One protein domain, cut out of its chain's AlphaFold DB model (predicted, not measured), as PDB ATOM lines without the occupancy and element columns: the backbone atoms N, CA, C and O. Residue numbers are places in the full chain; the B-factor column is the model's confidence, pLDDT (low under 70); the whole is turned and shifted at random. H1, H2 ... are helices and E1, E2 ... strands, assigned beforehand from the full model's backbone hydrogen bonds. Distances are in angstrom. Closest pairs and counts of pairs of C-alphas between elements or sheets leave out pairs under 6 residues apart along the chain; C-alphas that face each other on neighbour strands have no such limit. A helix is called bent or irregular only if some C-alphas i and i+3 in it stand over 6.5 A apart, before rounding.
ATOM      1  N   ARG A  40      -9.257  33.518  46.490       93.06
ATOM      2  CA  ARG A  40      -9.226  34.918  46.049       93.06
ATOM      3  C   ARG A  40      -7.801  35.469  46.030       93.06
ATOM      4  O   ARG A  40      -7.397  36.019  45.010       93.06
ATOM      5  N   GLY A  41      -7.058  35.311  47.128       91.00
ATOM      6  CA  GLY A  41      -5.669  35.768  47.233       91.00
ATOM      7  C   GLY A  41      -4.783  35.105  46.183       91.00
ATOM      8  O   GLY A  41      -4.069  35.785  45.447       91.00
ATOM      9  N   ARG A  42      -4.939  33.787  46.006       93.00
ATOM     10  CA  ARG A  42      -4.207  33.028  44.985       93.00
ATOM     11  C   ARG A  42      -4.531  33.479  43.562       93.00
ATOM     12  O   ARG A  42      -3.616  33.658  42.766       93.00
ATOM     13  N   LEU A  43      -5.807  33.690  43.233       93.69
ATOM     14  CA  LEU A  43      -6.230  34.197  41.922       93.69
ATOM     15  C   LEU A  43      -5.713  35.610  41.659       93.69
ATOM     16  O   LEU A  43      -5.314  35.916  40.538       93.69
ATOM     17  N   ARG A  44      -5.697  36.466  42.682       91.75
ATOM     18  CA  ARG A  44      -5.169  37.822  42.571       91.75
ATOM     19  C   ARG A  44      -3.673  37.813  42.268       91.75
ATOM     20  O   ARG A  44      -3.279  38.388  41.256       91.75
ATOM     21  N   ALA A  45      -2.877  37.087  43.050       90.75
ATOM     22  CA  ALA A  45      -1.447  36.914  42.792       90.75
ATOM     23  C   ALA A  45      -1.187  36.261  41.419       90.75
ATOM     24  O   ALA A  45      -0.377  36.737  40.629       90.75
ATOM     25  N   ALA A  46      -1.954  35.228  41.054       92.12
ATOM     26  CA  ALA A  46      -1.849  34.566  39.752       92.12
ATOM     27  C   ALA A  46      -2.307  35.430  38.561       92.12
ATOM     28  O   ALA A  46      -1.974  35.118  37.421       92.12
ATOM     29  N   SER A  47      -3.062  36.506  38.794       91.38
ATOM     30  CA  SER A  47      -3.462  37.436  37.733       91.38
ATOM     31  C   SER A  47      -2.397  38.487  37.420       91.38
ATOM     32  O   SER A  47      -2.456  39.098  36.356       91.38
ATOM     33  N   GLY A  48      -1.436  38.711  38.325       88.06
ATOM     34  CA  GLY A  48      -0.472  39.810  38.213       88.06
ATOM     35  C   GLY A  48      -1.139  41.188  38.179       88.06
ATOM     36  O   GLY A  48      -0.627  42.095  37.538       88.06
ATOM     37  N   LEU A  49      -2.319  41.343  38.800       84.00
ATOM     38  CA  LEU A  49      -3.058  42.612  38.804       84.00
ATOM     39  C   LEU A  49      -2.281  43.738  39.502       84.00
ATOM     40  O   LEU A  49      -2.469  44.907  39.176       84.00
ATOM     41  N   ASP A  50      -1.460  43.377  40.485       80.06
ATOM     42  CA  ASP A  50      -0.613  44.311  41.221       80.06
ATOM     43  C   ASP A  50       0.806  44.417  40.611       80.06
ATOM     44  O   ASP A  50       1.605  45.217  41.089       80.06
ATOM     45  N   ASP A  51       1.080  43.686  39.520       81.38
ATOM     46  CA  ASP A  51       2.339  43.715  38.765       81.38
ATOM     47  C   ASP A  51       2.193  44.522  37.456       81.38
ATOM     48  O   ASP A  51       1.090  44.772  36.967       81.38
ATOM     49  N   ASP A  52       3.315  44.846  36.799       76.25
ATOM     50  CA  ASP A  52       3.338  45.565  35.509       76.25
ATOM     51  C   ASP A  52       2.654  44.810  34.349       76.25
ATOM     52  O   ASP A  52       2.408  45.376  33.278       76.25
ATOM     53  N   ARG A  53       2.372  43.511  34.513       77.50
ATOM     54  CA  ARG A  53       1.791  42.665  33.464       77.50
ATOM     55  C   ARG A  53       0.625  41.845  34.002       77.50
ATOM     56  O   ARG A  53       0.818  40.877  34.732       77.50
ATOM     57  N   ALA A  54      -0.577  42.162  33.529       85.12
ATOM     58  CA  ALA A  54      -1.754  41.332  33.756       85.12
ATOM     59  C   ALA A  54      -1.665  40.035  32.939       85.12
ATOM     60  O   ALA A  54      -1.354  40.053  31.745       85.12
ATOM     61  N   HIS A  55      -1.975  38.909  33.576       89.25
ATOM     62  CA  HIS A  55      -1.937  37.590  32.962       89.25
ATOM     63  C   HIS A  55      -3.336  36.967  32.901       89.25
ATOM     64  O   HIS A  55      -4.148  37.150  33.815       89.25
ATOM     65  N   PRO A  56      -3.649  36.238  31.819       91.38
ATOM     66  CA  PRO A  56      -4.943  35.598  31.675       91.38
ATOM     67  C   PRO A  56      -5.101  34.428  32.652       91.38
ATOM     68  O   PRO A  56      -4.298  33.501  32.671       91.38
ATOM     69  N   LEU A  57      -6.204  34.428  33.395       94.12
ATOM     70  CA  LEU A  57      -6.647  33.300  34.205       94.12
ATOM     71  C   LEU A  57      -7.572  32.411  33.380       94.12
ATOM     72  O   LEU A  57      -8.566  32.891  32.833       94.12
ATOM     73  N   THR A  58      -7.272  31.116  33.306       95.50
ATOM     74  CA  THR A  58      -8.164  30.135  32.678       95.50
ATOM     75  C   THR A  58      -9.019  29.480  33.759       95.50
ATOM     76  O   THR A  58      -8.503  28.780  34.629       95.50
ATOM     77  N   LEU A  59     -10.325  29.737  33.719       96.38
ATOM     78  CA  LEU A  59     -11.295  29.348  34.741       96.38
ATOM     79  C   LEU A  59     -12.282  28.336  34.165       96.38
ATOM     80  O   LEU A  59     -12.883  28.588  33.121       96.38
ATOM     81  N   TRP A  60     -12.473  27.227  34.870       96.75
ATOM     82  CA  TRP A  60     -13.561  26.286  34.621       96.75
ATOM     83  C   TRP A  60     -14.720  26.658  35.527       96.75
ATOM     84  O   TRP A  60     -14.535  26.823  36.735       96.75
ATOM     85  N   LEU A  61     -15.904  26.819  34.952       97.12
ATOM     86  CA  LEU A  61     -17.065  27.355  35.643       97.12
ATOM     87  C   LEU A  61     -18.124  26.278  35.915       97.12
ATOM     88  O   LEU A  61     -18.156  25.224  35.281       97.12
ATOM     89  N   ARG A  62     -19.028  26.552  36.864       97.12
ATOM     90  CA  ARG A  62     -20.096  25.626  37.303       97.12
ATOM     91  C   ARG A  62     -21.072  25.185  36.210       97.12
ATOM     92  O   ARG A  62     -21.779  24.202  36.419       97.12
ATOM     93  N   ASP A  63     -21.171  25.913  35.101       93.88
ATOM     94  CA  ASP A  63     -21.983  25.540  33.934       93.88
ATOM     95  C   ASP A  63     -21.223  24.650  32.932       93.88
ATOM     96  O   ASP A  63     -21.744  24.339  31.864       93.88
ATOM     97  N   GLY A  64     -19.997  24.233  33.272       93.38
ATOM     98  CA  GLY A  64     -19.118  23.439  32.416       93.38
ATOM     99  C   GLY A  64     -18.366  24.262  31.371       93.38
ATOM    100  O   GLY A  64     -17.591  23.694  30.603       93.38
ATOM    101  N   SER A  65     -18.571  25.582  31.320       92.38
ATOM    102  CA  SER A  65     -17.822  26.447  30.414       92.38
ATOM    103  C   SER A  65     -16.406  26.705  30.926       92.38
ATOM    104  O   SER A  65     -16.150  26.777  32.131       92.38
ATOM    105  N   THR A  66     -15.487  26.897  29.985       94.00
ATOM    106  CA  THR A  66     -14.143  27.398  30.264       94.00
ATOM    107  C   THR A  66     -14.049  28.823  29.745       94.00
ATOM    108  O   THR A  66     -14.503  29.120  28.638       94.00
ATOM    109  N   VAL A  67     -13.455  29.719  30.530       93.75
ATOM    110  CA  VAL A  67     -13.208  31.106  30.126       93.75
ATOM    111  C   VAL A  67     -11.770  31.512  30.406       93.75
ATOM    112  O   VAL A  67     -11.186  31.110  31.408       93.75
ATOM    113  N   ARG A  68     -11.211  32.352  29.533       94.50
ATOM    114  CA  ARG A  68      -9.932  33.025  29.759       94.50
ATOM    115  C   ARG A  68     -10.203  34.485  30.108       94.50
ATOM    116  O   ARG A  68     -10.770  35.212  29.294       94.50
ATOM    117  N   LEU A  69      -9.828  34.909  31.310       94.50
ATOM    118  CA  LEU A  69     -10.135  36.229  31.858       94.50
ATOM    119  C   LEU A  69      -8.846  36.961  32.238       94.50
ATOM    120  O   LEU A  69      -8.104  36.506  33.102       94.50
ATOM    121  N   ILE A  70      -8.603  38.123  31.635       94.19
ATOM    122  CA  ILE A  70      -7.578  39.059  32.109       94.19
ATOM    123  C   ILE A  70      -8.234  39.909  33.191       94.19
ATOM    124  O   ILE A  70      -9.083  40.753  32.885       94.19
ATOM    125  N   ALA A  71      -7.906  39.631  34.453       94.06
ATOM    126  CA  ALA A  71      -8.524  40.302  35.589       94.06
ATOM    127  C   ALA A  71      -8.161  41.793  35.608       94.06
ATOM    128  O   ALA A  71      -7.017  42.168  35.379       94.06
ATOM    129  N   SER A  72      -9.144  42.637  35.906       92.94
ATOM    130  CA  SER A  72      -8.967  44.077  36.115       92.94
ATOM    131  C   SER A  72      -9.306  44.498  37.543       92.94
ATOM    132  O   SER A  72      -8.933  45.583  37.982       92.94
ATOM    133  N   THR A  73     -10.108  43.708  38.262       92.38
ATOM    134  CA  THR A  73     -10.565  44.041  39.616       92.38
ATOM    135  C   THR A  73     -10.993  42.780  40.355       92.38
ATOM    136  O   THR A  73     -11.645  41.916  39.771       92.38
ATOM    137  N   PHE A  74     -10.705  42.718  41.654       94.12
ATOM    138  CA  PHE A  74     -11.272  41.732  42.570       94.12
ATOM    139  C   PHE A  74     -12.170  42.435  43.583       94.12
ATOM    140  O   PHE A  74     -11.796  43.457  44.155       94.12
ATOM    141  N   GLY A  75     -13.359  41.882  43.786       93.75
ATOM    142  CA  GLY A  75     -14.193  42.173  44.939       93.75
ATOM    143  C   GLY A  75     -13.995  41.140  46.040       93.75
ATOM    144  O   GLY A  75     -13.075  40.321  45.983       93.75
ATOM    145  N   ARG A  76     -14.891  41.140  47.028       93.88
ATOM    146  CA  ARG A  76     -14.860  40.171  48.135       93.88
ATOM    147  C   ARG A  76     -15.116  38.733  47.669       93.88
ATOM    148  O   ARG A  76     -14.450  37.809  48.113       93.88
ATOM    149  N   ASP A  77     -16.113  38.554  46.808       95.25
ATOM    150  CA  ASP A  77     -16.650  37.254  46.372       95.25
ATOM    151  C   ASP A  77     -16.835  37.181  44.842       95.25
ATOM    152  O   ASP A  77     -17.523  36.307  44.321       95.25
ATOM    153  N   TRP A  78     -16.195  38.087  44.099       97.38
ATOM    154  CA  TRP A  78     -16.251  38.154  42.637       97.38
ATOM    155  C   TRP A  78     -14.972  38.758  42.059       97.38
ATOM    156  O   TRP A  78     -14.204  39.416  42.760       97.38
ATOM    157  N   MET A  79     -14.771  38.586  40.758       96.75
ATOM    158  CA  MET A  79     -13.731  39.267  39.987       96.75
ATOM    159  C   MET A  79     -14.296  39.788  38.666       96.75
ATOM    160  O   MET A  79     -15.231  39.208  38.116       96.75
ATOM    161  N   ALA A  80     -13.745  40.886  38.155       96.06
ATOM    162  CA  ALA A  80     -14.040  41.400  36.822       96.06
ATOM    163  C   ALA A  80     -12.789  41.445  35.964       96.06
ATOM    164  O   ALA A  80     -11.669  41.551  36.466       96.06
ATOM    165  N   GLY A  81     -13.001  41.415  34.658       95.19
ATOM    166  CA  GLY A  81     -11.928  41.507  33.690       95.19
ATOM    167  C   GLY A  81     -12.440  41.488  32.265       95.19
ATOM    168  O   GLY A  81     -13.647  41.566  32.013       95.19
ATOM    169  N   THR A  82     -11.508  41.354  31.336       94.50
ATOM    170  CA  THR A  82     -11.807  41.199  29.916       94.50
ATOM    171  C   THR A  82     -11.646  39.740  29.531       94.50
ATOM    172  O   THR A  82     -10.620  39.119  29.810       94.50
ATOM    173  N   LEU A  83     -12.674  39.188  28.899       93.56
ATOM    174  CA  LEU A  83     -12.625  37.859  28.319       93.56
ATOM    175  C   LEU A  83     -11.757  37.893  27.066       93.56
ATOM    176  O   LEU A  83     -11.966  38.725  26.182       93.56
ATOM    177  N   SER A  84     -10.795  36.982  27.017       87.12
ATOM    178  CA  SER A  84      -9.964  36.723  25.849       87.12
ATOM    179  C   SER A  84     -10.451  35.459  25.146       87.12
ATOM    180  O   SER A  84     -11.052  34.578  25.773       87.12
ATOM    181  N   ALA A  85     -10.202  35.367  23.842       76.75
ATOM    182  CA  ALA A  85     -10.483  34.157  23.089       76.75
ATOM    183  C   ALA A  85      -9.688  32.976  23.676       76.75
ATOM    184  O   ALA A  85      -8.519  33.108  24.051       76.75
ATOM    185  N   LEU A  86     -10.344  31.820  23.772       71.75
ATOM    186  CA  LEU A  86      -9.658  30.555  23.997       71.75
ATOM    187  C   LEU A  86      -9.082  30.092  22.661       71.75
ATOM    188  O   LEU A  86      -9.796  30.066  21.656       71.75
ATOM    189  N   ASP A  87      -7.807  29.724  22.649       58.06
ATOM    190  CA  ASP A  87      -7.168  29.184  21.454       58.06
ATOM    191  C   ASP A  87      -7.855  27.857  21.075       58.06
ATOM    192  O   ASP A  87      -7.905  26.920  21.869       58.06
ATOM    193  N   GLY A  88      -8.421  27.779  19.867       52.78
ATOM    194  CA  GLY A  88      -8.786  26.504  19.237       52.78
ATOM    195  C   GLY A  88     -10.183  25.914  19.486       52.78
ATOM    196  O   GLY A  88     -10.462  24.860  18.920       52.78
ATOM    197  N   SER A  89     -11.106  26.545  20.226       44.09
ATOM    198  CA  SER A  89     -12.488  26.030  20.317       44.09
ATOM    199  C   SER A  89     -13.451  26.794  19.400       44.09
ATOM    200  O   SER A  89     -13.961  27.858  19.751       44.09
ATOM    201  N   GLY A  90     -13.769  26.215  18.242       41.69
ATOM    202  CA  GLY A  90     -14.824  26.673  17.323       41.69
ATOM    203  C   GLY A  90     -16.259  26.501  17.852       41.69
ATOM    204  O   GLY A  90     -17.183  26.302  17.068       41.69
ATOM    205  N   ALA A  91     -16.478  26.555  19.168       39.16
ATOM    206  CA  ALA A  91     -17.777  26.350  19.796       39.16
ATOM    207  C   ALA A  91     -18.339  27.676  20.341       39.16
ATOM    208  O   ALA A  91     -17.937  28.162  21.390       39.16
ATOM    209  N   ARG A  92     -19.272  28.258  19.573       44.03
ATOM    210  CA  ARG A  92     -20.354  29.183  19.976       44.03
ATOM    211  C   ARG A  92     -20.082  30.058  21.221       44.03
ATOM    212  O   ARG A  92     -20.487  29.704  22.322       44.03
ATOM    213  N   GLY A  93     -19.541  31.269  21.024       45.38
ATOM    214  CA  GLY A  93     -19.779  32.379  21.970       45.38
ATOM    215  C   GLY A  93     -18.570  33.065  22.615       45.38
ATOM    216  O   GLY A  93     -18.732  33.742  23.629       45.38
ATOM    217  N   GLY A  94     -17.367  32.957  22.055       50.66
ATOM    218  CA  GLY A  94     -16.193  33.684  22.549       50.66
ATOM    219  C   GLY A  94     -16.124  35.148  22.100       50.66
ATOM    220  O   GLY A  94     -15.107  35.545  21.548       50.66
ATOM    221  N   ALA A  95     -17.177  35.953  22.276       58.03
ATOM    222  CA  ALA A  95     -17.042  37.396  22.071       58.03
ATOM    223  C   ALA A  95     -16.134  37.970  23.171       58.03
ATOM    224  O   ALA A  95     -16.439  37.827  24.362       58.03
ATOM    225  N   SER A  96     -15.023  38.590  22.764       74.56
ATOM    226  CA  SER A  96     -14.200  39.422  23.640       74.56
ATOM    227  C   SER A  96     -15.082  40.501  24.258       74.56
ATOM    228  O   SER A  96     -15.864  41.148  23.564       74.56
ATOM    229  N   GLY A  97     -14.994  40.681  25.568       88.06
ATOM    230  CA  GLY A  97     -15.875  41.604  26.270       88.06
ATOM    231  C   GLY A  97     -15.595  41.632  27.758       88.06
ATOM    232  O   GLY A  97     -14.922  40.752  28.298       88.06
ATOM    233  N   ARG A  98     -16.105  42.657  28.437       94.88
ATOM    234  CA  ARG A  98     -15.961  42.755  29.888       94.88
ATOM    235  C   ARG A  98     -16.906  41.764  30.559       94.88
ATOM    236  O   ARG A  98     -18.065  41.633  30.163       94.88
ATOM    237  N   ALA A  99     -16.435  41.117  31.615       96.38
ATOM    238  CA  ALA A  99     -17.239  40.186  32.382       96.38
ATOM    239  C   ALA A  99     -16.987  40.281  33.884       96.38
ATOM    240  O   ALA A  99     -15.958  40.795  34.325       96.38
ATOM    241  N   ILE A 100     -17.949  39.770  34.646       97.88
ATOM    242  CA  ILE A 100     -17.858  39.503  36.079       97.88
ATOM    243  C   ILE A 100     -18.031  37.998  36.292       97.88
ATOM    244  O   ILE A 100     -18.959  37.396  35.745       97.88
ATOM    245  N   VAL A 101     -17.158  37.414  37.108       98.19
ATOM    246  CA  VAL A 101     -17.182  36.010  37.526       98.19
ATOM    247  C   VAL A 101     -17.327  35.962  39.052       98.19
ATOM    248  O   VAL A 101     -16.441  36.460  39.754       98.19
ATOM    249  N   PRO A 102     -18.426  35.411  39.591       98.19
ATOM    250  CA  PRO A 102     -18.528  35.068  41.008       98.19
ATOM    251  C   PRO A 102     -17.479  34.013  41.386       98.19
ATOM    252  O   PRO A 102     -17.271  33.056  40.641       98.19
ATOM    253  N   LEU A 103     -16.804  34.160  42.528       97.31
ATOM    254  CA  LEU A 103     -15.747  33.215  42.921       97.31
ATOM    255  C   LEU A 103     -16.302  31.826  43.257       97.31
ATOM    256  O   LEU A 103     -15.638  30.827  43.005       97.31
ATOM    257  N   ASP A 104     -17.534  31.754  43.762       96.88
ATOM    258  CA  ASP A 104     -18.244  30.496  44.015       96.88
ATOM    259  C   ASP A 104     -18.637  29.758  42.721       96.88
ATOM    260  O   ASP A 104     -18.995  28.579  42.763       96.88
ATOM    261  N   ALA A 105     -18.581  30.438  41.571       97.81
ATOM    262  CA  ALA A 105     -18.812  29.846  40.261       97.81
ATOM    263  C   ALA A 105     -17.574  29.173  39.657       97.81
ATOM    264  O   ALA A 105     -17.721  28.451  38.668       97.81
ATOM    265  N   VAL A 106     -16.387  29.386  40.229       97.94
ATOM    266  CA  VAL A 106     -15.136  28.779  39.767       97.94
ATOM    267  C   VAL A 106     -15.018  27.365  40.334       97.94
ATOM    268  O   VAL A 106     -14.974  27.168  41.544       97.94
ATOM    269  N   VAL A 107     -14.950  26.379  39.443       97.50
ATOM    270  CA  VAL A 107     -14.752  24.959  39.771       97.50
ATOM    271  C   VAL A 107     -13.266  24.624  39.836       97.50
ATOM    272  O   VAL A 107     -12.825  23.930  40.748       97.50
ATOM    273  N   SER A 108     -12.480  25.118  38.879       96.88
ATOM    274  CA  SER A 108     -11.029  24.942  38.868       96.88
ATOM    275  C   SER A 108     -10.336  26.084  38.126       96.88
ATOM    276  O   SER A 108     -10.937  26.798  37.318       96.88
ATOM    277  N   VAL A 109      -9.052  26.264  38.432       96.12
ATOM    278  CA  VAL A 109      -8.180  27.269  37.819       96.12
ATOM    279  C   VAL A 109      -7.026  26.530  37.160       96.12
ATOM    280  O   VAL A 109      -6.350  25.738  37.815       96.12
ATOM    281  N   VAL A 110      -6.796  26.789  35.877       93.94
ATOM    282  CA  VAL A 110      -5.657  26.228  35.144       93.94
ATOM    283  C   VAL A 110      -4.530  27.255  35.155       93.94
ATOM    284  O   VAL A 110      -4.703  28.369  34.657       93.94
ATOM    285  N   LEU A 111      -3.393  26.874  35.738       91.75
ATOM    286  CA  LEU A 111      -2.186  27.690  35.857       91.75
ATOM    287  C   LEU A 111      -0.975  26.909  35.345       91.75
ATOM    288  O   LEU A 111      -0.892  25.694  35.520       91.75
ATOM    289  N   GLU A 112      -0.023  27.626  34.759       91.50
ATOM    290  CA  GLU A 112       1.319  27.111  34.489       91.50
ATOM    291  C   GLU A 112       2.130  27.012  35.789       91.50
ATOM    292  O   GLU A 112       1.828  27.688  36.773       91.50
ATOM    293  N   GLU A 113       3.189  26.200  35.794       91.25
ATOM    294  CA  GLU A 113       3.961  25.896  37.005       91.25
ATOM    295  C   GLU A 113       4.530  27.150  37.686       91.25
ATOM    296  O   GLU A 113       4.391  27.310  38.897       91.25
ATOM    297  N   GLN A 114       5.109  28.081  36.921       88.38
ATOM    298  CA  GLN A 114       5.625  29.331  37.483       88.38
ATOM    299  C   GLN A 114       4.509  30.130  38.169       88.38
ATOM    300  O   GLN A 114       4.664  30.553  39.309       88.38
ATOM    301  N   ARG A 115       3.341  30.243  37.528       89.44
ATOM    302  CA  ARG A 115       2.188  30.966  38.087       89.44
ATOM    303  C   ARG A 115       1.594  30.282  39.301       89.44
ATOM    304  O   ARG A 115       1.101  30.963  40.199       89.44
ATOM    305  N   LEU A 116       1.637  28.954  39.338       92.12
ATOM    306  CA  LEU A 116       1.282  28.202  40.527       92.12
ATOM    307  C   LEU A 116       2.191  28.614  41.690       92.12
ATOM    308  O   LEU A 116       1.656  28.962  42.741       92.12
ATOM    309  N   ARG A 117       3.516  28.654  41.494       89.75
ATOM    310  CA  ARG A 117       4.471  29.087  42.530       89.75
ATOM    311  C   ARG A 117       4.232  30.535  42.965       89.75
ATOM    312  O   ARG A 117       4.077  30.778  44.157       89.75
ATOM    313  N   ASP A 118       4.080  31.459  42.017       86.75
ATOM    314  CA  ASP A 118       3.803  32.872  42.318       86.75
ATOM    315  C   ASP A 118       2.495  33.028  43.124       86.75
ATOM    316  O   ASP A 118       2.404  33.832  44.048       86.75
ATOM    317  N   SER A 119       1.479  32.201  42.838       90.25
ATOM    318  CA  SER A 119       0.206  32.217  43.574       90.25
ATOM    319  C   SER A 119       0.314  31.752  45.030       90.25
ATOM    320  O   SER A 119      -0.562  32.078  45.826       90.25
ATOM    321  N   LEU A 120       1.333  30.952  45.370       90.38
ATOM    322  CA  LEU A 120       1.581  30.461  46.734       90.38
ATOM    323  C   LEU A 120       2.343  31.498  47.566       90.38
ATOM    324  O   LEU A 120       2.168  31.575  48.783       90.38
ATOM    325  N   ALA A 121       3.136  32.334  46.894       81.50
ATOM    326  CA  ALA A 121       3.806  33.473  47.504       81.50
ATOM    327  C   ALA A 121       2.834  34.596  47.902       81.50
ATOM    328  O   ALA A 121       3.259  35.503  48.612       81.50
ATOM    329  N   ALA A 122       1.557  34.518  47.492       76.25
ATOM    330  CA  ALA A 122       0.516  35.463  47.882       76.25
ATOM    331  C   ALA A 122       0.570  35.722  49.392       76.25
ATOM    332  O   ALA A 122       0.459  34.793  50.197       76.25
ATOM    333  N   GLU A 123       0.771  36.986  49.756       66.94
ATOM    334  CA  GLU A 123       0.774  37.392  51.152       66.94
ATOM    335  C   GLU A 123      -0.606  37.109  51.748       66.94
ATOM    336  O   GLU A 123      -1.649  37.342  51.125       66.94
ATOM    337  N   LEU A 124      -0.618  36.540  52.952       62.72
ATOM    338  CA  LEU A 124      -1.845  36.439  53.721       62.72
ATOM    339  C   LEU A 124      -2.259  37.877  54.043       62.72
ATOM    340  O   LEU A 124      -1.493  38.601  54.671       62.72
ATOM    341  N   ASP A 125      -3.473  38.276  53.645       54.56
ATOM    342  CA  ASP A 125      -4.058  39.603  53.925       54.56
ATOM    343  C   ASP A 125      -3.985  39.989  55.433       54.56
ATOM    344  O   ASP A 125      -4.229  41.138  55.792       54.56
ATOM    345  N   GLU A 126      -3.636  39.059  56.335       48.44
ATOM    346  CA  GLU A 126      -3.355  39.304  57.756       48.44
ATOM    347  C   GLU A 126      -2.189  40.299  57.982       48.44
ATOM    348  O   GLU A 126      -2.286  41.136  58.887       48.44
ATOM    349  N   ASP A 127      -1.157  40.322  57.123       43.59
ATOM    350  CA  ASP A 127      -0.034  41.280  57.206       43.59
ATOM    351  C   ASP A 127      -0.362  42.680  56.647       43.59
ATOM    352  O   ASP A 127       0.358  43.643  56.925       43.59
ATOM    353  N   ALA A 128      -1.511  42.865  55.983       45.69
ATOM    354  CA  ALA A 128      -2.032  44.201  55.663       45.69
ATOM    355  C   ALA A 128      -2.415  45.002  56.927       45.69
ATOM    356  O   ALA A 128      -2.654  46.203  56.862       45.69
ATOM    357  N   SER A 129      -2.445  44.351  58.095       43.38
ATOM    358  CA  SER A 129      -2.556  45.009  59.403       43.38
ATOM    359  C   SER A 129      -1.220  45.598  59.889       43.38
ATOM    360  O   SER A 129      -1.211  46.376  60.842       43.38
ATOM    361  N   ARG A 130      -0.092  45.208  59.272       44.47
ATOM    362  CA  ARG A 130       1.274  45.682  59.575       44.47
ATOM    363  C   ARG A 130       1.846  46.593  58.488       44.47
ATOM    364  O   ARG A 130       2.722  47.397  58.797       44.47
ATOM    365  N   ALA A 131       1.362  46.495  57.251       45.06
ATOM    366  CA  ALA A 131       1.658  47.450  56.190       45.06
ATOM    367  C   ALA A 131       0.627  48.593  56.200       45.06
ATOM    368  O   ALA A 131      -0.569  48.345  56.110       45.06
ATOM    369  N   ASP A 132       1.084  49.847  56.250       43.00
ATOM    370  CA  ASP A 132       0.300  51.104  56.231       43.00
ATOM    371  C   ASP A 132      -0.579  51.327  54.965       43.00
ATOM    372  O   ASP A 132      -0.994  52.447  54.650       43.00
ATOM    373  N   VAL A 133      -0.886  50.281  54.193       50.66
ATOM    374  CA  VAL A 133      -1.690  50.357  52.970       50.66
ATOM    375  C   VAL A 133      -3.129  49.974  53.295       50.66
ATOM    376  O   VAL A 133      -3.481  48.800  53.385       50.66
ATOM    377  N   ALA A 134      -3.993  50.980  53.446       54.25
ATOM    378  CA  ALA A 134      -5.423  50.754  53.626       54.25
ATOM    379  C   ALA A 134      -5.979  49.847  52.499       54.25
ATOM    380  O   ALA A 134      -5.749  50.137  51.319       54.25
ATOM    381  N   PRO A 135      -6.733  48.776  52.823       59.09
ATOM    382  CA  PRO A 135      -7.268  47.859  51.819       59.09
ATOM    383  C   PRO A 135      -8.136  48.613  50.803       59.09
ATOM    384  O   PRO A 135      -8.927  49.490  51.177       59.09
ATOM    385  N   ARG A 136      -8.012  48.279  49.507       68.25
ATOM    386  CA  ARG A 136      -8.774  48.968  48.453       68.25
ATOM    387  C   ARG A 136     -10.262  48.750  48.725       68.25
ATOM    388  O   ARG A 136     -10.687  47.631  48.994       68.25
ATOM    389  N   LEU A 137     -11.091  49.793  48.607       74.56
ATOM    390  CA  LEU A 137     -12.535  49.700  48.892       74.56
ATOM    391  C   LEU A 137     -13.198  48.506  48.181       74.56
ATOM    392  O   LEU A 137     -14.008  47.809  48.787       74.56
ATOM    393  N   ALA A 138     -12.807  48.246  46.927       73.25
ATOM    394  CA  ALA A 138     -13.272  47.118  46.122       73.25
ATOM    395  C   ALA A 138     -13.137  45.763  46.833       73.25
ATOM    396  O   ALA A 138     -14.063  44.960  46.761       73.25
ATOM    397  N   ASP A 139     -12.067  45.549  47.603       77.31
ATOM    398  CA  ASP A 139     -11.767  44.285  48.281       77.31
ATOM    399  C   ASP A 139     -12.853  43.879  49.293       77.31
ATOM    400  O   ASP A 139     -13.045  42.696  49.573       77.31
ATOM    401  N   ARG A 140     -13.622  44.851  49.805       84.31
ATOM    402  CA  ARG A 140     -14.718  44.627  50.763       84.31
ATOM    403  C   ARG A 140     -16.092  44.541  50.096       84.31
ATOM    404  O   ARG A 140     -17.069  44.156  50.743       84.31
ATOM    405  N   LEU A 141     -16.193  44.903  48.816       91.75
ATOM    406  CA  LEU A 141     -17.458  44.983  48.090       91.75
ATOM    407  C   LEU A 141     -17.846  43.614  47.525       91.75
ATOM    408  O   LEU A 141     -17.152  43.044  46.684       91.75
ATOM    409  N   GLY A 142     -18.990  43.097  47.971       95.00
ATOM    410  CA  GLY A 142     -19.564  41.858  47.442       95.00
ATOM    411  C   GLY A 142     -20.245  42.033  46.081       95.00
ATOM    412  O   GLY A 142     -20.512  43.153  45.640       95.00
ATOM    413  N   LEU A 143     -20.595  40.917  45.445       97.06
ATOM    414  CA  LEU A 143     -21.166  40.838  44.098       97.06
ATOM    415  C   LEU A 143     -22.405  41.723  43.926       97.06
ATOM    416  O   LEU A 143     -22.542  42.421  42.922       97.06
ATOM    417  N   ALA A 144     -23.283  41.768  44.931       97.12
ATOM    418  CA  ALA A 144     -24.480  42.607  44.897       97.12
ATOM    419  C   ALA A 144     -24.155  44.100  44.684       97.12
ATOM    420  O   ALA A 144     -24.924  44.803  44.036       97.12
ATOM    421  N   PHE A 145     -23.016  44.596  45.185       96.00
ATOM    422  CA  PHE A 145     -22.589  45.977  44.946       96.00
ATOM    423  C   PHE A 145     -22.250  46.211  43.467       96.00
ATOM    424  O   PHE A 145     -22.738  47.172  42.873       96.00
ATOM    425  N   ALA A 146     -21.483  45.304  42.855       95.56
ATOM    426  CA  ALA A 146     -21.139  45.376  41.434       95.56
ATOM    427  C   ALA A 146     -22.384  45.305  40.535       95.56
ATOM    428  O   ALA A 146     -22.527  46.078  39.587       95.56
ATOM    429  N   LEU A 147     -23.332  44.428  40.869       97.88
ATOM    430  CA  LEU A 147     -24.585  44.304  40.125       97.88
ATOM    431  C   LEU A 147     -25.487  45.538  40.288       97.88
ATOM    432  O   LEU A 147     -26.156  45.932  39.335       97.88
ATOM    433  N   ARG A 148     -25.496  46.188  41.462       97.62
ATOM    434  CA  ARG A 148     -26.224  47.455  41.663       97.62
ATOM    435  C   ARG A 148     -25.652  48.586  40.819       97.62
ATOM    436  O   ARG A 148     -26.423  49.393  40.306       97.62
ATOM    437  N   ASP A 149     -24.334  48.636  40.640       96.00
ATOM    438  CA  ASP A 149     -23.720  49.586  39.712       96.00
ATOM    439  C   ASP A 149     -24.177  49.338  38.262       96.00
ATOM    440  O   ASP A 149     -24.582  50.280  37.577       96.00
ATOM    441  N   LEU A 150     -24.214  48.075  37.817       96.75
ATOM    442  CA  LEU A 150     -24.748  47.708  36.497       96.75
ATOM    443  C   LEU A 150     -26.227  48.084  36.335       96.75
ATOM    444  O   LEU A 150     -26.605  48.644  35.304       96.75
ATOM    445  N   ALA A 151     -27.048  47.836  37.359       97.56
ATOM    446  CA  ALA A 151     -28.462  48.207  37.372       97.56
ATOM    447  C   ALA A 151     -28.652  49.729  37.278       97.56
ATOM    448  O   ALA A 151     -29.451  50.214  36.477       97.56
ATOM    449  N   ARG A 152     -27.865  50.503  38.038       96.81
ATOM    450  CA  ARG A 152     -27.876  51.973  37.992       96.81
ATOM    451  C   ARG A 152     -27.508  52.501  36.607       96.81
ATOM    452  O   ARG A 152     -28.143  53.436  36.132       96.81
ATOM    453  N   ARG A 153     -26.514  51.891  35.954       95.69
ATOM    454  CA  ARG A 153     -26.088  52.247  34.591       95.69
ATOM    455  C   ARG A 153     -27.024  51.733  33.497       95.69
ATOM    456  O   ARG A 153     -26.812  52.078  32.340       95.69
ATOM    457  N   ARG A 154     -28.030  50.917  33.842       94.25
ATOM    458  CA  ARG A 154     -28.933  50.253  32.887       94.25
ATOM    459  C   ARG A 154     -28.167  49.522  31.780       94.25
ATOM    460  O   ARG A 154     -28.581  49.523  30.626       94.25
ATOM    461  N   ALA A 155     -27.033  48.919  32.143       92.12
ATOM    462  CA  ALA A 155     -26.200  48.191  31.198       92.12
ATOM    463  C   ALA A 155     -26.903  46.900  30.753       92.12
ATOM    464  O   ALA A 155     -27.438  46.164  31.588       92.12
ATOM    465  N   GLY A 156     -26.866  46.621  29.448       94.56
ATOM    466  CA  GLY A 156     -27.263  45.325  28.911       94.56
ATOM    467  C   GLY A 156     -26.278  44.251  29.363       94.56
ATOM    468  O   GLY A 156     -25.061  44.443  29.307       94.56
ATOM    469  N   VAL A 157     -26.802  43.127  29.837       96.94
ATOM    470  CA  VAL A 157     -26.008  42.008  30.337       96.94
ATOM    471  C   VAL A 157     -26.515  40.690  29.783       96.94
ATOM    472  O   VAL A 157     -27.711  40.495  29.575       96.94
ATOM    473  N   THR A 158     -25.596  39.750  29.608       97.25
ATOM    474  CA  THR A 158     -25.920  38.342  29.398       97.25
ATOM    475  C   THR A 158     -25.506  37.569  30.642       97.25
ATOM    476  O   THR A 158     -24.321  37.513  30.980       97.25
ATOM    477  N   LEU A 159     -26.488  36.995  31.334       97.88
ATOM    478  CA  LEU A 159     -26.285  36.150  32.505       97.88
ATOM    479  C   LEU A 159     -26.155  34.700  32.051       97.88
ATOM    480  O   LEU A 159     -27.049  34.189  31.379       97.88
ATOM    481  N   SER A 160     -25.069  34.042  32.436       97.56
ATOM    482  CA  SER A 160     -24.893  32.595  32.292       97.56
ATOM    483  C   SER A 160     -25.213  31.930  33.624       97.56
ATOM    484  O   SER A 160     -24.790  32.406  34.681       97.56
ATOM    485  N   THR A 161     -25.979  30.847  33.559       97.00
ATOM    486  CA  THR A 161     -26.367  29.995  34.686       97.00
ATOM    487  C   THR A 161     -26.248  28.537  34.248       97.00
ATOM    488  O   THR A 161     -26.179  28.259  33.050       97.00
ATOM    489  N   GLN A 162     -26.327  27.587  35.179       94.94
ATOM    490  CA  GLN A 162     -26.398  26.162  34.820       94.94
ATOM    491  C   GLN A 162     -27.627  25.807  33.963       94.94
ATOM    492  O   GLN A 162     -27.594  24.839  33.212       94.94
ATOM    493  N   ALA A 163     -28.700  26.601  34.038       93.44
ATOM    494  CA  ALA A 163     -29.903  26.422  33.222       93.44
ATOM    495  C   ALA A 163     -29.789  27.059  31.820       93.44
ATOM    496  O   ALA A 163     -30.741  27.014  31.042       93.44
ATOM    497  N   GLY A 164     -28.651  27.680  31.499       93.88
ATOM    498  CA  GLY A 164     -28.401  28.368  30.236       93.88
ATOM    499  C   GLY A 164     -28.233  29.879  30.389       93.88
ATOM    500  O   GLY A 164     -28.078  30.413  31.493       93.88
ATOM    501  N   MET A 165     -28.243  30.571  29.249       95.38
ATOM    502  CA  MET A 165     -27.981  32.006  29.159       95.38
ATOM    503  C   MET A 165     -29.263  32.819  28.975       95.38
ATOM    504  O   MET A 165     -30.194  32.392  28.293       95.38
ATOM    505  N   VAL A 166     -29.292  34.026  29.538       96.31
ATOM    506  CA  VAL A 166     -30.366  34.998  29.309       96.31
ATOM    507  C   VAL A 166     -29.800  36.406  29.169       96.31
ATOM    508  O   VAL A 166     -28.980  36.839  29.978       96.31
ATOM    509  N   HIS A 167     -30.243  37.119  28.134       97.44
ATOM    510  CA  HIS A 167     -29.902  38.520  27.917       97.44
ATOM    511  C   HIS A 167     -30.990  39.444  28.470       97.44
ATOM    512  O   HIS A 167     -32.180  39.128  28.419       97.44
ATOM    513  N   GLY A 168     -30.583  40.594  28.993       97.50
ATOM    514  CA  GLY A 168     -31.510  41.617  29.444       97.50
ATOM    515  C   GLY A 168     -30.815  42.775  30.138       97.50
ATOM    516  O   GLY A 168     -29.595  42.907  30.114       97.50
ATOM    517  N   THR A 169     -31.604  43.600  30.814       98.25
ATOM    518  CA  THR A 169     -31.104  44.702  31.643       98.25
ATOM    519  C   THR A 169     -31.514  44.474  33.091       98.25
ATOM    520  O   THR A 169     -32.669  44.140  33.366       98.25
ATOM    521  N   ILE A 170     -30.579  44.657  34.026       98.38
ATOM    522  CA  ILE A 170     -30.860  44.511  35.459       98.38
ATOM    523  C   ILE A 170     -31.709  45.698  35.917       98.38
ATOM    524  O   ILE A 170     -31.291  46.853  35.817       98.38
ATOM    525  N   ASP A 171     -32.899  45.412  36.437       97.50
ATOM    526  CA  ASP A 171     -33.798  46.429  36.969       97.50
ATOM    527  C   ASP A 171     -33.519  46.749  38.426       97.50
ATOM    528  O   ASP A 171     -33.515  47.919  38.822       97.50
ATOM    529  N   ARG A 172     -33.312  45.700  39.220       97.62
ATOM    530  CA  ARG A 172     -33.129  45.770  40.665       97.62
ATOM    531  C   ARG A 172     -32.193  44.663  41.117       97.62
ATOM    532  O   ARG A 172     -32.134  43.603  40.504       97.62
ATOM    533  N   VAL A 173     -31.489  44.913  42.215       98.62
ATOM    534  CA  VAL A 173     -30.663  43.915  42.902       98.62
ATOM    535  C   VAL A 173     -30.997  43.978  44.381       98.62
ATOM    536  O   VAL A 173     -30.684  44.963  45.060       98.62
ATOM    537  N   ALA A 174     -31.646  42.925  44.859       98.00
ATOM    538  CA  ALA A 174     -32.058  42.763  46.238       98.00
ATOM    539  C   ALA A 174     -30.893  42.220  47.087       98.00
ATOM    540  O   ALA A 174     -29.725  42.553  46.856       98.00
ATOM    541  N   ARG A 175     -31.206  41.443  48.128       96.75
ATOM    542  CA  ARG A 175     -30.212  40.846  49.029       96.75
ATOM    543  C   ARG A 175     -29.458  39.696  48.363       96.75
ATOM    544  O   ARG A 175     -28.237  39.641  48.451       96.75
ATOM    545  N   ASP A 176     -30.198  38.803  47.724       97.12
ATOM    546  CA  ASP A 176     -29.753  37.491  47.251       97.12
ATOM    547  C   ASP A 176     -30.296  37.146  45.857       97.12
ATOM    548  O   ASP A 176     -30.046  36.055  45.349       97.12
ATOM    549  N   HIS A 177     -30.976  38.088  45.204       98.62
ATOM    550  CA  HIS A 177     -31.479  37.956  43.843       98.62
ATOM    551  C   HIS A 177     -31.466  39.296  43.101       98.62
ATOM    552  O   HIS A 177     -31.263  40.365  43.687       98.62
ATOM    553  N   LEU A 178     -31.700  39.229  41.796       98.69
ATOM    554  CA  LEU A 178     -31.914  40.379  40.927       98.69
ATOM    555  C   LEU A 178     -33.165  40.194  40.072       98.69
ATOM    556  O   LEU A 178     -33.533  39.064  39.757       98.69
ATOM    557  N   ASP A 179     -33.748  41.310  39.647       98.56
ATOM    558  CA  ASP A 179     -34.807  41.348  38.641       98.56
ATOM    559  C   ASP A 179     -34.179  41.695  37.289       98.56
ATOM    560  O   ASP A 179     -33.558  42.752  37.135       98.56
ATOM    561  N   LEU A 180     -34.346  40.823  36.300       98.56
ATOM    562  CA  LEU A 180     -33.865  41.014  34.936       98.56
ATOM    563  C   LEU A 180     -35.045  41.277  33.999       98.56
ATOM    564  O   LEU A 180     -35.914  40.418  33.847       98.56
ATOM    565  N   ALA A 181     -35.038  42.422  33.321       98.44
ATOM    566  CA  ALA A 181     -35.925  42.682  32.192       98.44
ATOM    567  C   ALA A 181     -35.339  42.021  30.937       98.44
ATOM    568  O   ALA A 181     -34.336  42.492  30.397       98.44
ATOM    569  N   VAL A 182     -35.945  40.920  30.496       98.31
ATOM    570  CA  VAL A 182     -35.475  40.111  29.366       98.31
ATOM    571  C   VAL A 182     -35.893  40.768  28.058       98.31
ATOM    572  O   VAL A 182     -37.071  41.046  27.844       98.31
ATOM    573  N   HIS A 183     -34.933  40.984  27.171       97.38
ATOM    574  CA  HIS A 183     -35.147  41.505  25.823       97.38
ATOM    575  C   HIS A 183     -34.096  40.915  24.880       97.38
ATOM    576  O   HIS A 183     -33.127  40.297  25.323       97.38
ATOM    577  N   GLU A 184     -34.278  41.105  23.575       94.06
ATOM    578  CA  GLU A 184     -33.288  40.636  22.605       94.06
ATOM    579  C   GLU A 184     -31.961  41.399  22.728       94.06
ATOM    580  O   GLU A 184     -31.975  42.612  22.987       94.06
ATOM    581  N   PRO A 185     -30.817  40.722  22.512       92.44
ATOM    582  CA  PRO A 185     -29.527  41.381  22.360       92.44
ATOM    583  C   PRO A 185     -29.556  42.470  21.286       92.44
ATOM    584  O   PRO A 185     -30.151  42.305  20.224       92.44
ATOM    585  N   GLY A 186     -28.904  43.599  21.565       89.06
ATOM    586  CA  GLY A 186     -28.834  44.745  20.652       89.06
ATOM    587  C   GLY A 186     -30.072  45.648  20.652       89.06
ATOM    588  O   GLY A 186     -29.986  46.781  20.182       89.06
ATOM    589  N   LEU A 187     -31.200  45.214  21.226       90.81
ATOM    590  CA  LEU A 187     -32.346  46.091  21.456       90.81
ATOM    591  C   LEU A 187     -32.232  46.772  22.825       90.81
ATOM    592  O   LEU A 187     -31.933  46.111  23.821       90.81
ATOM    593  N   PRO A 188     -32.511  48.085  22.926       90.12
ATOM    594  CA  PRO A 188     -32.551  48.754  24.216       90.12
ATOM    595  C   PRO A 188     -33.755  48.271  25.029       90.12
ATOM    596  O   PRO A 188     -34.821  47.977  24.476       90.12
ATOM    597  N   ARG A 189     -33.625  48.295  26.358       92.75
ATOM    598  CA  ARG A 189     -34.725  48.040  27.296       92.75
ATOM    599  C   ARG A 189     -35.813  49.123  27.186       92.75
ATOM    600  O   ARG A 189     -35.791  50.120  27.906       92.75
ATOM    601  N   ARG A 190     -36.794  48.900  26.313       94.19
ATOM    602  CA  ARG A 190     -38.057  49.656  26.196       94.19
ATOM    603  C   ARG A 190     -39.219  48.742  26.555       94.19
ATOM    604  O   ARG A 190     -39.088  47.542  26.357       94.19
ATOM    605  N   ALA A 191     -40.328  49.293  27.053       93.31
ATOM    606  CA  ALA A 191     -41.488  48.494  27.470       93.31
ATOM    607  C   ALA A 191     -41.908  47.477  26.390       93.31
ATOM    608  O   ALA A 191     -42.012  46.294  26.690       93.31
ATOM    609  N   ASP A 192     -41.981  47.915  25.131       96.19
ATOM    610  CA  ASP A 192     -42.375  47.077  23.987       96.19
ATOM    611  C   ASP A 192     -41.335  46.009  23.600       96.19
ATOM    612  O   ASP A 192     -41.664  45.016  22.956       96.19
ATOM    613  N   ASN A 193     -40.071  46.193  23.994       95.75
ATOM    614  CA  ASN A 193     -38.986  45.246  23.715       95.75
ATOM    615  C   ASN A 193     -38.837  44.183  24.814       95.75
ATOM    616  O   ASN A 193     -38.132  43.191  24.608       95.75
ATOM    617  N   VAL A 194     -39.437  44.394  25.992       97.56
ATOM    618  CA  VAL A 194     -39.334  43.457  27.115       97.56
ATOM    619  C   VAL A 194     -40.247  42.262  26.856       97.56
ATOM    620  O   VAL A 194     -41.466  42.384  26.802       97.56
ATOM    621  N   ARG A 195     -39.642  41.079  26.736       96.94
ATOM    622  CA  ARG A 195     -40.332  39.798  26.509       96.94
ATOM    623  C   ARG A 195     -40.754  39.109  27.804       96.94
ATOM    624  O   ARG A 195     -41.509  38.144  27.776       96.94
ATOM    625  N   GLY A 196     -40.250  39.582  28.938       97.25
ATOM    626  CA  GLY A 196     -40.601  39.074  30.255       97.25
ATOM    627  C   GLY A 196     -39.625  39.535  31.324       97.25
ATOM    628  O   GLY A 196     -38.641  40.222  31.046       97.25
ATOM    629  N   PHE A 197     -39.888  39.120  32.556       98.12
ATOM    630  CA  PHE A 197     -39.026  39.389  33.700       98.12
ATOM    631  C   PHE A 197     -38.554  38.075  34.310       98.12
ATOM    632  O   PHE A 197     -39.302  37.097  34.346       98.12
ATOM    633  N   ARG A 198     -37.312  38.046  34.790       98.06
ATOM    634  CA  ARG A 198     -36.773  36.918  35.551       98.06
ATOM    635  C   ARG A 198     -36.229  37.399  36.878       98.06
ATOM    636  O   ARG A 198     -35.416  38.315  36.908       98.06
ATOM    637  N   ILE A 199     -36.634  36.729  37.947       98.38
ATOM    638  CA  ILE A 199     -35.988  36.849  39.249       98.38
ATOM    639  C   ILE A 199     -34.878  35.799  39.280       98.38
ATOM    640  O   ILE A 199     -35.152  34.608  39.139       98.38
ATOM    641  N   VAL A 200     -33.627  36.238  39.397       98.31
ATOM    642  CA  VAL A 200     -32.450  35.363  39.323       98.31
ATOM    643  C   VAL A 200     -31.711  35.400  40.660       98.31
ATOM    644  O   VAL A 200     -31.216  36.467  41.032       98.31
ATOM    645  N   PRO A 201     -31.608  34.272  41.387       98.44
ATOM    646  CA  PRO A 201     -30.763  34.180  42.573       98.44
ATOM    647  C   PRO A 201     -29.305  34.497  42.232       98.44
ATOM    648  O   PRO A 201     -28.783  34.019  41.224       98.44
ATOM    649  N   LEU A 202     -28.619  35.262  43.081       98.38
ATOM    650  CA  LEU A 202     -27.212  35.610  42.864       98.38
ATOM    651  C   LEU A 202     -26.314  34.367  42.856       98.38
ATOM    652  O   LEU A 202     -25.364  34.313  42.085       98.38
ATOM    653  N   SER A 203     -26.662  33.350  43.646       97.38
ATOM    654  CA  SER A 203     -25.973  32.054  43.681       97.38
ATOM    655  C   SER A 203     -26.116  31.241  42.391       97.38
ATOM    656  O   SER A 203     -25.325  30.334  42.158       97.38
ATOM    657  N   ALA A 204     -27.100  31.546  41.539       97.81
ATOM    658  CA  ALA A 204     -27.267  30.883  40.246       97.81
ATOM    659  C   ALA A 204     -26.375  31.492  39.151       97.81
ATOM    660  O   ALA A 204     -26.251  30.918  38.066       97.81
ATOM    661  N   LEU A 205     -25.772  32.658  39.410       98.44
ATOM    662  CA  LEU A 205     -24.917  33.339  38.450       98.44
ATOM    663  C   LEU A 205     -23.589  32.594  38.309       98.44
ATOM    664  O   LEU A 205     -22.941  32.229  39.290       98.44
ATOM    665  N   VAL A 206     -23.190  32.380  37.059       98.38
ATOM    666  CA  VAL A 206     -21.925  31.730  36.706       98.38
ATOM    667  C   VAL A 206     -20.985  32.713  36.016       98.38
ATOM    668  O   VAL A 206     -19.818  32.826  36.376       98.38
ATOM    669  N   LEU A 207     -21.510  33.480  35.063       98.06
ATOM    670  CA  LEU A 207     -20.768  34.500  34.331       98.06
ATOM    671  C   LEU A 207     -21.722  35.620  33.924       98.06
ATOM    672  O   LEU A 207     -22.785  35.361  33.361       98.06
ATOM    673  N   ILE A 208     -21.331  36.868  34.165       97.88
ATOM    674  CA  ILE A 208     -22.077  38.050  33.736       97.88
ATOM    675  C   ILE A 208     -21.251  38.759  32.672       97.88
ATOM    676  O   ILE A 208     -20.211  39.332  32.986       97.88
ATOM    677  N   ARG A 209     -21.700  38.734  31.416       96.19
ATOM    678  CA  ARG A 209     -21.064  39.478  30.316       96.19
ATOM    679  C   ARG A 209     -21.764  40.816  30.128       96.19
ATOM    680  O   ARG A 209     -22.991  40.858  30.102       96.19
ATOM    681  N   MET A 210     -20.991  41.886  29.998       92.44
ATOM    682  CA  MET A 210     -21.502  43.209  29.637       92.44
ATOM    683  C   MET A 210     -21.552  43.330  28.111       92.44
ATOM    684  O   MET A 210     -20.611  42.896  27.445       92.44
ATOM    685  N   ALA A 211     -22.660  43.869  27.596       78.62
ATOM    686  CA  ALA A 211     -22.822  44.213  26.182       78.62
ATOM    687  C   ALA A 211     -22.063  45.493  25.807       78.62
ATOM    688  O   ALA A 211     -21.852  46.341  26.708       78.62
TER     689      ALA A 211
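This is residues 40 to 211 of the 211 residues of an uncharacterized protein of Humibacter sp. WJ7-1 (UniProt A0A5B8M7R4). One long, strongly twisted sheet of ten strands is folded at E2, with E5 and E1 on one side of the fold and the long remainder on the other; the last strand, E10, is inserted between two strand meanders. H1 and H5 pack on one face of the sheet, H2 packs on H1, and the stretch from H2 through H3 and H4 to H5 arches from one half to the other, with residues 126 to 134 sticking out. The printed part has 172 residues, with five named helices and ten named strands in the order H1 E1 E2 E3 E4 E5 H2 H3 H4 H5 E6 E7 E8 E9 E10. The sheet runs E5 E1 E2 E3 E4 E10 E6 E7 E8 E9, antiparallel throughout, and the class is mixed. The whole is compact, with a radius of gyration of the C-alphas of 17.0 A and spans of 54 by 40 by 25 A.

H1, residues 40 to 47, begins at C-alpha 40 (-9.226, 34.918, 46.049). E1 is residues 56 to 61, E2 66 to 74 (19.1 A), E3 78 to 84 (18.0 A), E4 97 to 102 and E5 106 to 110. H2 is residues 113 to 120, H3 125 to 129, H4 137 to 140 and H5 143 to 152 (14.4 A). E6 is residues 156 to 161, E7 164 to 173 (20.2 A), E8 177 to 182 and E9 196 to 201. E10, residues 207 to 210, ends at C-alpha 210 (-21.502, 43.209, 29.637).

In the folded sheet, bent back into two leaves, E5 and E1 face the strands from E3 to E9, with E2 as hinge; E2 bends by 79 degrees at residue 71. E1 E2 E3 E4 and E6 E7 E8 E9 are meanders, each strand the antiparallel neighbour of the one before; N 59 and O 67 are within hydrogen-bond range across E1 and E2 at 2.8 A, and N 180 and O 198 are within hydrogen-bond range across E8 and E9 at 2.8 A. E10 is the neighbour of E4, N 100 and O 208 being 2.8 A apart, and of E6, N 158 and O 209 being 2.9 A apart. H1 and H5 are on the same face of the sheet; H5 comes closest to E7 at the C-alphas of Ala 151 and Ile 170, 4.8 A. H1 and H2 touch, closest at the C-alphas of Arg 42 and Ser 119, 4.7 A, opposite ways at a tilt of 37 degrees, only just steep. H4 only grazes the sheet, with residues 138 to 140; H3 is not on it. Each O i to N i+4 pair is within hydrogen-bond range in H1, H2 and H5; H3 has 0 of 1, with 2 of 2 O i to N i+3 pairs within range, and H4 is too short for an i+4 pair.

The C-alphas farthest apart are those of Arg 130 and Asp 192, 56.3 A. The printed part has no cut and ends at residue 211, the chain's last. The links from E3 to E4 and from E8 to E9 are long. The mean pLDDT of the printed part is 87.6, and residues 87 to 95 and 123 to 136 are under 70.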